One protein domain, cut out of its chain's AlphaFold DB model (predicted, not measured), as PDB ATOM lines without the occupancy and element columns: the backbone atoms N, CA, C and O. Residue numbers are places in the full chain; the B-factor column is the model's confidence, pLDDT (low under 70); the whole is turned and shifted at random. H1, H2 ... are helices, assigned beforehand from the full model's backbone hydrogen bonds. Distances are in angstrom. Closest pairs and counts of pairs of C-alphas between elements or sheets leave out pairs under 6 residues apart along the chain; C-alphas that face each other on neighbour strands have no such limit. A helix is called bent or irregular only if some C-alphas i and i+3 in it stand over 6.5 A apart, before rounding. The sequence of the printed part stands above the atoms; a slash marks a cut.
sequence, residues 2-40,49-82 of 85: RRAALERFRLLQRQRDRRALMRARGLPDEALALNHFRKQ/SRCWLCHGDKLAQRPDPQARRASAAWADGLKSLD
ATOM      1  N   ARG A   2     165.048 111.427 118.817       81.62
ATOM      2  CA  ARG A   2     166.053 112.331 119.446       81.62
ATOM      3  C   ARG A   2     167.049 112.996 118.476       81.62
ATOM      4  O   ARG A   2     167.339 114.181 118.603       81.62
ATOM      5  N   ARG A   3     167.534 112.262 117.468       76.31
ATOM      6  CA  ARG A   3     168.504 112.768 116.474       76.31
ATOM      7  C   ARG A   3     167.949 113.914 115.620       76.31
ATOM      8  O   ARG A   3     168.663 114.882 115.381       76.31
ATOM      9  N   ALA A   4     166.685 113.828 115.206       75.12
ATOM     10  CA  ALA A   4     166.038 114.866 114.405       75.12
ATOM     11  C   ALA A   4     165.811 116.150 115.218       75.12
ATOM     12  O   ALA A   4     166.045 117.245 114.712       75.12
ATOM     13  N   ALA A   5     165.436 116.017 116.495       82.69
ATOM     14  CA  ALA A   5     165.293 117.149 117.409       82.69
ATOM     15  C   ALA A   5     166.633 117.868 117.644       82.69
ATOM     16  O   ALA A   5     166.706 119.089 117.519       82.69
ATOM     17  N   LEU A   6     167.712 117.113 117.892       82.12
ATOM     18  CA  LEU A   6     169.064 117.669 118.025       82.12
ATOM     19  C   LEU A   6     169.528 118.375 116.747       82.12
ATOM     20  O   LEU A   6     170.172 119.420 116.807       82.12
ATOM     21  N   GLU A   7     169.211 117.821 115.579       79.44
ATOM     22  CA  GLU A   7     169.554 118.448 114.306       79.44
ATOM     23  C   GLU A   7     168.769 119.746 114.087       79.44
ATOM     24  O   GLU A   7     169.369 120.763 113.749       79.44
ATOM     25  N   ARG A   8     167.460 119.748 114.364       82.31
ATOM     26  CA  ARG A   8     166.625 120.956 114.308       82.31
ATOM     27  C   ARG A   8     167.135 122.037 115.260       82.31
ATOM     28  O   ARG A   8     167.254 123.187 114.847       82.31
ATOM     29  N   PHE A   9     167.492 121.667 116.489       83.62
ATOM     30  CA  PHE A   9     168.092 122.582 117.460       83.62
ATOM     31  C   PHE A   9     169.375 123.225 116.915       83.62
ATOM     32  O   PHE A   9     169.521 124.444 116.944       83.62
ATOM     33  N   ARG A  10     170.280 122.430 116.326       78.38
ATOM     34  CA  ARG A  10     171.513 122.948 115.706       78.38
ATOM     35  C   ARG A  10     171.238 123.903 114.543       78.38
ATOM     36  O   ARG A  10     171.987 124.859 114.372       78.38
ATOM     37  N   LEU A  11     170.208 123.647 113.737       78.19
ATOM     38  CA  LEU A  11     169.826 124.537 112.632       78.19
ATOM     39  C   LEU A  11     169.286 125.874 113.150       78.19
ATOM     40  O   LEU A  11     169.701 126.922 112.660       78.19
ATOM     41  N   LEU A  12     168.430 125.841 114.174       83.19
ATOM     42  CA  LEU A  12     167.911 127.044 114.833       83.19
ATOM     43  C   LEU A  12     169.038 127.876 115.459       83.19
ATOM     44  O   LEU A  12     169.071 129.094 115.284       83.19
ATOM     45  N   GLN A  13     169.989 127.221 116.129       80.12
ATOM     46  CA  GLN A  13     171.153 127.889 116.708       80.12
ATOM     47  C   GLN A  13     171.983 128.603 115.631       80.12
ATOM     48  O   GLN A  13     172.236 129.798 115.754       80.12
ATOM     49  N   ARG A  14     172.308 127.926 114.518       76.69
ATOM     50  CA  ARG A  14     173.024 128.554 113.388       76.69
ATOM     51  C   ARG A  14     172.268 129.732 112.791       76.69
ATOM     52  O   ARG A  14     172.886 130.728 112.429       76.69
ATOM     53  N   GLN A  15     170.944 129.630 112.684       79.62
ATOM     54  CA  GLN A  15     170.127 130.731 112.187       79.62
ATOM     55  C   GLN A  15     170.234 131.939 113.123       79.62
ATOM     56  O   GLN A  15     170.497 133.043 112.655       79.62
ATOM     57  N   ARG A  16     170.112 131.733 114.439       82.50
ATOM     58  CA  ARG A  16     170.307 132.786 115.444       82.50
ATOM     59  C   ARG A  16     171.704 133.411 115.358       82.50
ATOM     60  O   ARG A  16     171.809 134.636 115.360       82.50
ATOM     61  N   ASP A  17     172.750 132.597 115.244       77.94
ATOM     62  CA  ASP A  17     174.132 133.076 115.129       77.94
ATOM     63  C   ASP A  17     174.363 133.886 113.845       77.94
ATOM     64  O   ASP A  17     174.980 134.951 113.899       77.94
ATOM     65  N   ARG A  18     173.787 133.460 112.710       77.62
ATOM     66  CA  ARG A  18     173.773 134.261 111.475       77.62
ATOM     67  C   ARG A  18     173.133 135.621 111.715       77.62
ATOM     68  O   ARG A  18     173.720 136.623 111.328       77.62
ATOM     69  N   ARG A  19     171.939 135.669 112.314       81.69
ATOM     70  CA  ARG A  19     171.230 136.941 112.540       81.69
ATOM     71  C   ARG A  19     172.076 137.903 113.365       81.69
ATOM     72  O   ARG A  19     172.205 139.070 113.007       81.69
ATOM     73  N   ALA A  20     172.683 137.402 114.440       82.12
ATOM     74  CA  ALA A  20     173.580 138.188 115.280       82.12
ATOM     75  C   ALA A  20     174.773 138.738 114.481       82.12
ATOM     76  O   ALA A  20     175.093 139.919 114.592       82.12
ATOM     77  N   LEU A  21     175.384 137.912 113.629       77.75
ATOM     78  CA  LEU A  21     176.480 138.329 112.759       77.75
ATOM     79  C   LEU A  21     176.057 139.380 111.723       77.75
ATOM     80  O   LEU A  21     176.775 140.360 111.544       77.75
ATOM     81  N   MET A  22     174.934 139.178 111.022       81.56
ATOM     82  CA  MET A  22     174.462 140.125 110.003       81.56
ATOM     83  C   MET A  22     174.207 141.491 110.642       81.56
ATOM     84  O   MET A  22     174.725 142.491 110.153       81.56
ATOM     85  N   ARG A  23     173.542 141.518 111.808       84.31
ATOM     86  CA  ARG A  23     173.340 142.742 112.600       84.31
ATOM     87  C   ARG A  23     174.653 143.405 112.998       84.31
ATOM     88  O   ARG A  23     174.809 144.598 112.781       84.31
ATOM     89  N   ALA A  24     175.611 142.639 113.523       81.81
ATOM     90  CA  ALA A  24     176.918 143.166 113.920       81.81
ATOM     91  C   ALA A  24     177.717 143.763 112.744       81.81
ATOM     92  O   ALA A  24     178.616 144.568 112.962       81.81
ATOM     93  N   ARG A  25     177.400 143.372 111.504       79.94
ATOM     94  CA  ARG A  25     178.032 143.883 110.280       79.94
ATOM     95  C   ARG A  25     177.200 144.921 109.529       79.94
ATOM     96  O   ARG A  25     177.618 145.335 108.454       79.94
ATOM     97  N   GLY A  26     176.026 145.295 110.040       84.81
ATOM     98  CA  GLY A  26     175.092 146.169 109.324       84.81
ATOM     99  C   GLY A  26     174.567 145.569 108.013       84.81
ATOM    100  O   GLY A  26     174.156 146.305 107.123       84.81
ATOM    101  N   LEU A  27     174.605 144.242 107.866       80.38
ATOM    102  CA  LEU A  27     174.123 143.539 106.679       80.38
ATOM    103  C   LEU A  27     172.634 143.185 106.824       80.38
ATOM    104  O   LEU A  27     172.185 142.889 107.937       80.38
ATOM    105  N   PRO A  28     171.872 143.148 105.717       79.94
ATOM    106  CA  PRO A  28     170.456 142.798 105.751       79.94
ATOM    107  C   PRO A  28     170.234 141.367 106.262       79.94
ATOM    108  O   PRO A  28     170.871 140.406 105.821       79.94
ATOM    109  N   ASP A  29     169.301 141.214 107.204       79.44
ATOM    110  CA  ASP A  29     168.923 139.920 107.779       79.44
ATOM    111  C   ASP A  29     167.760 139.285 107.005       79.44
ATOM    112  O   ASP A  29     166.633 139.188 107.489       79.44
ATOM    113  N   GLU A  30     168.030 138.849 105.776       78.19
ATOM    114  CA  GLU A  30     167.026 138.152 104.967       78.19
ATOM    115  C   GLU A  30     166.646 136.805 105.592       78.19
ATOM    116  O   GLU A  30     167.510 136.046 106.053       78.19
ATOM    117  N   ALA A  31     165.353 136.481 105.589       71.75
ATOM    118  CA  ALA A  31     164.847 135.231 106.136       71.75
ATOM    119  C   ALA A  31     165.270 134.039 105.261       71.75
ATOM    120  O   ALA A  31     164.706 133.785 104.202       71.75
ATOM    121  N   LEU A  32     166.251 133.268 105.734       73.62
ATOM    122  CA  LEU A  32     166.645 132.008 105.103       73.62
ATOM    123  C   LEU A  32     165.844 130.835 105.666       73.62
ATOM    124  O   LEU A  32     165.575 130.762 106.870       73.62
ATOM    125  N   ALA A  33     165.533 129.874 104.798       75.88
ATOM    126  CA  ALA A  33     164.925 128.616 105.200       75.88
ATOM    127  C   ALA A  33     165.834 127.850 106.182       75.88
ATOM    128  O   ALA A  33     167.057 127.832 106.044       75.88
ATOM    129  N   LEU A  34     165.249 127.160 107.164       70.44
ATOM    130  CA  LEU A  34     165.999 126.388 108.171       70.44
ATOM    131  C   LEU A  34     166.897 125.307 107.554       70.44
ATOM    132  O   LEU A  34     167.965 124.992 108.082       70.44
ATOM    133  N   ASN A  35     166.471 124.738 106.428       71.50
ATOM    134  CA  ASN A  35     167.232 123.749 105.677       71.50
ATOM    135  C   ASN A  35     168.318 124.359 104.774       71.50
ATOM    136  O   ASN A  35     169.098 123.595 104.218       71.50
ATOM    137  N   HIS A  36     168.435 125.687 104.677       70.81
ATOM    138  CA  HIS A  36     169.529 126.351 103.961       70.81
ATOM    139  C   HIS A  36     170.901 125.913 104.500       70.81
ATOM    140  O   HIS A  36     171.861 125.747 103.756       70.81
ATOM    141  N   PHE A  37     170.977 125.629 105.803       65.00
ATOM    142  CA  PHE A  37     172.177 125.100 106.457       65.00
ATOM    143  C   PHE A  37     172.272 123.563 106.421       65.00
ATOM    144  O   PHE A  37     173.268 122.991 106.872       65.00
ATOM    145  N   ARG A  38     171.241 122.869 105.916       63.56
ATOM    146  CA  ARG A  38     171.217 121.411 105.758       63.56
ATOM    147  C   ARG A  38     171.798 121.038 104.389       63.56
ATOM    148  O   ARG A  38     171.143 121.092 103.359       63.56
ATOM    149  N   LYS A  39     173.002 120.473 104.443       52.94
ATOM    150  CA  LYS A  39     173.395 119.292 103.653       52.94
ATOM    151  C   LYS A  39     173.600 119.376 102.136       52.94
ATOM    152  O   LYS A  39     173.968 118.339 101.587       52.94
ATOM    153  N   GLN A  40     173.516 120.510 101.448       46.66
ATOM    154  CA  GLN A  40     174.104 120.549 100.102       46.66
ATOM    155  C   GLN A  40     175.598 120.899 100.174       46.66
ATOM    156  O   GLN A  40     175.973 122.061 100.243       46.66
ATOM    157  N   SER A  49     185.867 128.103 103.387       75.00
ATOM    158  CA  SER A  49     186.433 128.128 104.746       75.00
ATOM    159  C   SER A  49     186.240 129.458 105.487       75.00
ATOM    160  O   SER A  49     186.251 129.479 106.718       75.00
ATOM    161  N   ARG A  50     186.029 130.560 104.754       76.25
ATOM    162  CA  ARG A  50     185.782 131.910 105.290       76.25
ATOM    163  C   ARG A  50     184.301 132.285 105.308       76.25
ATOM    164  O   ARG A  50     183.957 133.429 105.604       76.25
ATOM    165  N   CYS A  51     183.408 131.343 105.014       75.12
ATOM    166  CA  CYS A  51     181.977 131.581 105.099       75.12
ATOM    167  C   CYS A  51     181.550 131.733 106.557       75.12
ATOM    168  O   CYS A  51     181.433 130.756 107.296       75.12
ATOM    169  N   TRP A  52     181.244 132.961 106.953       72.75
ATOM    170  CA  TRP A  52     180.782 133.269 108.301       72.75
ATOM    171  C   TRP A  52     179.412 132.671 108.649       72.75
ATOM    172  O   TRP A  52     179.073 132.567 109.823       72.75
ATOM    173  N   LEU A  53     178.651 132.203 107.657       71.44
ATOM    174  CA  LEU A  53     177.389 131.492 107.877       71.44
ATOM    175  C   LEU A  53     177.606 130.029 108.280       71.44
ATOM    176  O   LEU A  53     176.872 129.487 109.103       71.44
ATOM    177  N   CYS A  54     178.608 129.371 107.691       69.50
ATOM    178  CA  CYS A  54     178.922 127.969 107.977       69.50
ATOM    179  C   CYS A  54     179.974 127.812 109.078       69.50
ATOM    180  O   CYS A  54     179.945 126.827 109.812       69.50
ATOM    181  N   HIS A  55     180.886 128.776 109.179       72.94
ATOM    182  CA  HIS A  55     182.075 128.746 110.024       72.94
ATOM    183  C   HIS A  55     182.121 129.910 111.009       72.94
ATOM    184  O   HIS A  55     183.187 130.177 111.549       72.94
ATOM    185  N   GLY A  56     181.003 130.602 111.250       72.50
ATOM    186  CA  GLY A  56     180.948 131.769 112.132       72.50
ATOM    187  C   GLY A  56     181.618 131.528 113.481       72.50
ATOM    188  O   GLY A  56     182.471 132.314 113.861       72.50
ATOM    189  N   ASP A  57     181.341 130.400 114.143       71.31
ATOM    190  CA  ASP A  57     181.993 130.066 115.417       71.31
ATOM    191  C   ASP A  57     183.514 129.888 115.281       71.31
ATOM    192  O   ASP A  57     184.264 130.408 116.104       71.31
ATOM    193  N   LYS A  58     183.980 129.218 114.216       75.50
ATOM    194  CA  LYS A  58     185.413 129.038 113.927       75.50
ATOM    195  C   LYS A  58     186.095 130.375 113.618       75.50
ATOM    196  O   LYS A  58     187.178 130.640 114.120       75.50
ATOM    197  N   LEU A  59     185.476 131.206 112.782       76.44
ATOM    198  CA  LEU A  59     186.033 132.481 112.321       76.44
ATOM    199  C   LEU A  59     185.976 133.567 113.397       76.44
ATOM    200  O   LEU A  59     186.873 134.398 113.466       76.44
ATOM    201  N   ALA A  60     184.958 133.532 114.254       76.69
ATOM    202  CA  ALA A  60     184.858 134.368 115.445       76.69
ATOM    203  C   ALA A  60     185.743 133.869 116.597       76.69
ATOM    204  O   ALA A  60     185.697 134.459 117.671       76.69
ATOM    205  N   GLN A  61     186.486 132.769 116.397       78.94
ATOM    206  CA  GLN A  61     187.307 132.113 117.420       78.94
ATOM    207  C   GLN A  61     186.534 131.892 118.725       78.94
ATOM    208  O   GLN A  61     187.068 132.028 119.825       78.94
ATOM    209  N   ARG A  62     185.235 131.583 118.612       77.38
ATOM    210  CA  ARG A  62     184.416 131.348 119.794       77.38
ATOM    211  C   ARG A  62     184.951 130.107 120.500       77.38
ATOM    212  O   ARG A  62     185.158 129.092 119.831       77.38
ATOM    213  N   PRO A  63     185.107 130.153 121.833       76.12
ATOM    214  CA  PRO A  63     185.583 129.007 122.582       76.12
ATOM    215  C   PRO A  63     184.655 127.825 122.324       76.12
ATOM    216  O   PRO A  63     183.420 127.966 122.331       76.12
ATOM    217  N   ASP A  64     185.259 126.671 122.061       78.44
ATOM    218  CA  ASP A  64     184.532 125.425 121.881       78.44
ATOM    219  C   ASP A  64     183.846 124.995 123.201       78.44
ATOM    220  O   ASP A  64     184.079 125.585 124.264       78.44
ATOM    221  N   PRO A  65     182.957 123.986 123.180       78.69
ATOM    222  CA  PRO A  65     182.266 123.553 124.390       78.69
ATOM    223  C   PRO A  65     183.193 123.095 125.526       78.69
ATOM    224  O   PRO A  65     182.827 123.230 126.692       78.69
ATOM    225  N   GLN A  66     184.368 122.538 125.222       82.75
ATOM    226  CA  GLN A  66     185.341 122.136 126.235       82.75
ATOM    227  C   GLN A  66     185.998 123.364 126.867       82.75
ATOM    228  O   GLN A  66     185.995 123.469 128.091       82.75
ATOM    229  N   ALA A  67     186.449 124.323 126.060       84.75
ATOM    230  CA  ALA A  67     187.011 125.589 126.525       84.75
ATOM    231  C   ALA A  67     186.009 126.390 127.374       84.75
ATOM    232  O   ALA A  67     186.369 126.934 128.419       84.75
ATOM    233  N   ARG A  68     184.725 126.406 126.986       85.56
ATOM    234  CA  ARG A  68     183.659 127.037 127.787       85.56
ATOM    235  C   ARG A  68     183.482 126.369 129.146       85.56
ATOM    236  O   ARG A  68     183.364 127.068 130.146       85.56
ATOM    237  N   ARG A  69     183.478 125.032 129.196       88.12
ATOM    238  CA  ARG A  69     183.386 124.287 130.464       88.12
ATOM    239  C   ARG A  69     184.596 124.530 131.358       88.12
ATOM    240  O   ARG A  69     184.412 124.736 132.549       88.12
ATOM    241  N   ALA A  70     185.799 124.555 130.787       91.25
ATOM    242  CA  ALA A  70     187.017 124.869 131.530       91.25
ATOM    243  C   ALA A  70     186.972 126.289 132.117       91.25
ATOM    244  O   ALA A  70     187.275 126.475 133.289       91.25
ATOM    245  N   SER A  71     186.514 127.269 131.331       89.81
ATOM    246  CA  SER A  71     186.360 128.658 131.792       89.81
ATOM    247  C   SER A  71     185.337 128.779 132.927       89.81
ATOM    248  O   SER A  71     185.575 129.504 133.886       89.81
ATOM    249  N   ALA A  72     184.215 128.053 132.839       91.44
ATOM    250  CA  ALA A  72     183.206 128.020 133.896       91.44
ATOM    251  C   ALA A  72     183.751 127.389 135.185       91.44
ATOM    252  O   ALA A  72     183.663 128.001 136.241       91.44
ATOM    253  N   ALA A  73     184.397 126.223 135.083       92.38
ATOM    254  CA  ALA A  73     185.000 125.549 136.233       92.38
ATOM    255  C   ALA A  73     186.080 126.408 136.910       92.38
ATOM    256  O   ALA A  73     186.167 126.444 138.133       92.38
ATOM    257  N   TRP A  74     186.881 127.130 136.122       92.44
ATOM    258  CA  TRP A  74     187.865 128.071 136.651       92.44
ATOM    259  C   TRP A  74     187.205 129.232 137.408       92.44
ATOM    260  O   TRP A  74     187.623 129.552 138.518       92.44
ATOM    261  N   ALA A  75     186.149 129.828 136.847       91.31
ATOM    262  CA  ALA A  75     185.407 130.904 137.504       91.31
ATOM    263  C   ALA A  75     184.736 130.441 138.809       91.31
ATOM    264  O   ALA A  75     184.738 131.179 139.792       91.31
ATOM    265  N   ASP A  76     184.196 129.222 138.835       91.44
ATOM    266  CA  ASP A  76     183.620 128.627 140.046       91.44
ATOM    267  C   ASP A  76     184.702 128.360 141.106       91.44
ATOM    268  O   ASP A  76     184.505 128.665 142.281       91.44
ATOM    269  N   GLY A  77     185.877 127.879 140.687       90.69
ATOM    270  CA  GLY A  77     187.043 127.713 141.557       90.69
ATOM    271  C   GLY A  77     187.489 129.028 142.200       90.69
ATOM    272  O   GLY A  77     187.685 129.078 143.412       90.69
ATOM    273  N   LEU A  78     187.574 130.115 141.429       91.19
ATOM    274  CA  LEU A  78     187.897 131.438 141.973       91.19
ATOM    275  C   LEU A  78     186.886 131.919 143.014       91.19
ATOM    276  O   LEU A  78     187.296 132.418 144.055       91.19
ATOM    277  N   LYS A  79     185.583 131.735 142.769       89.81
ATOM    278  CA  LYS A  79     184.548 132.095 143.751       89.81
ATOM    279  C   LYS A  79     184.687 131.305 145.046       89.81
ATOM    280  O   LYS A  79     184.484 131.859 146.112       89.81
ATOM    281  N   SER A  80     185.059 130.026 144.962       86.19
ATOM    282  CA  SER A  80     185.256 129.192 146.156       86.19
ATOM    283  C   SER A  80     186.462 129.603 147.010       86.19
ATOM    284  O   SER A  80     186.560 129.193 148.163       86.19
ATOM    285  N   LEU A  81     187.375 130.399 146.445       86.81
ATOM    286  CA  LEU A  81     188.550 130.936 147.127       86.81
ATOM    287  C   LEU A  81     188.334 132.357 147.656       86.81
ATOM    288  O   LEU A  81     189.204 132.854 148.365       86.81
ATOM    289  N   ASP A  82     187.224 133.009 147.306       82.00
ATOM    290  CA  ASP A  82     186.897 134.342 147.795       82.00
ATOM    291  C   ASP A  82     186.235 134.224 149.180       82.00
ATOM    292  O   ASP A  82     185.104 133.747 149.284       82.00
TER     293      ASP A  82
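This is residues 2 to 40 and 49 to 82 of the 85 residues of an uncharacterized protein of Hydrogenophilales bacterium 17-64-34 (UniProt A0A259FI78). A long helix, H1, has two short helices, H2 and H3, packed on it, and H4 makes an arm that sticks out with residues 64 to 70 and 72 to 82. The printed part has 73 residues with four named helices, H1 to H4 in chain order, and is all helix. It is loose: radius of gyration of the C-alphas 16.1 A, spans 48 by 36 by 21 A.

Find C-alpha 2 at (166.053, 112.331, 119.446); from there H1, residues 2 to 24, runs 33.2 A. Next come H2, residues 34 to 37, only just irregular with C-alphas 34 and 37 6.54 A apart, and H3, residues 52 to 59, irregular with C-alphas 54 and 57 8.3 A apart. H4, residues 65 to 80, runs 22.7 A to C-alpha 80 at (185.256, 129.192, 146.156).

H1 touches H2 with residues 11 to 15 alone, closest at the C-alphas of Leu 11 and Leu 34, 6.2 A. With residues 14 to 21 alone it touches H3, about perpendicular at 85 degrees, closest at C-alphas 18 and 53, 5.8 A. H4 is apart from H1, H2 and H3. Each O i to N i+4 pair is within hydrogen-bond range in H1 and H4, 2 of 4 in H3; H2 is too short for one.

The farthest C-alphas, 40 and 82, are 51.3 A apart. Residues 41 to 48 are not printed; C-alphas 40 and 49 are 15.2 A apart. Of the links printed whole, none is long. Look for pLDDT under 70 at residues 37 to 40 and 54.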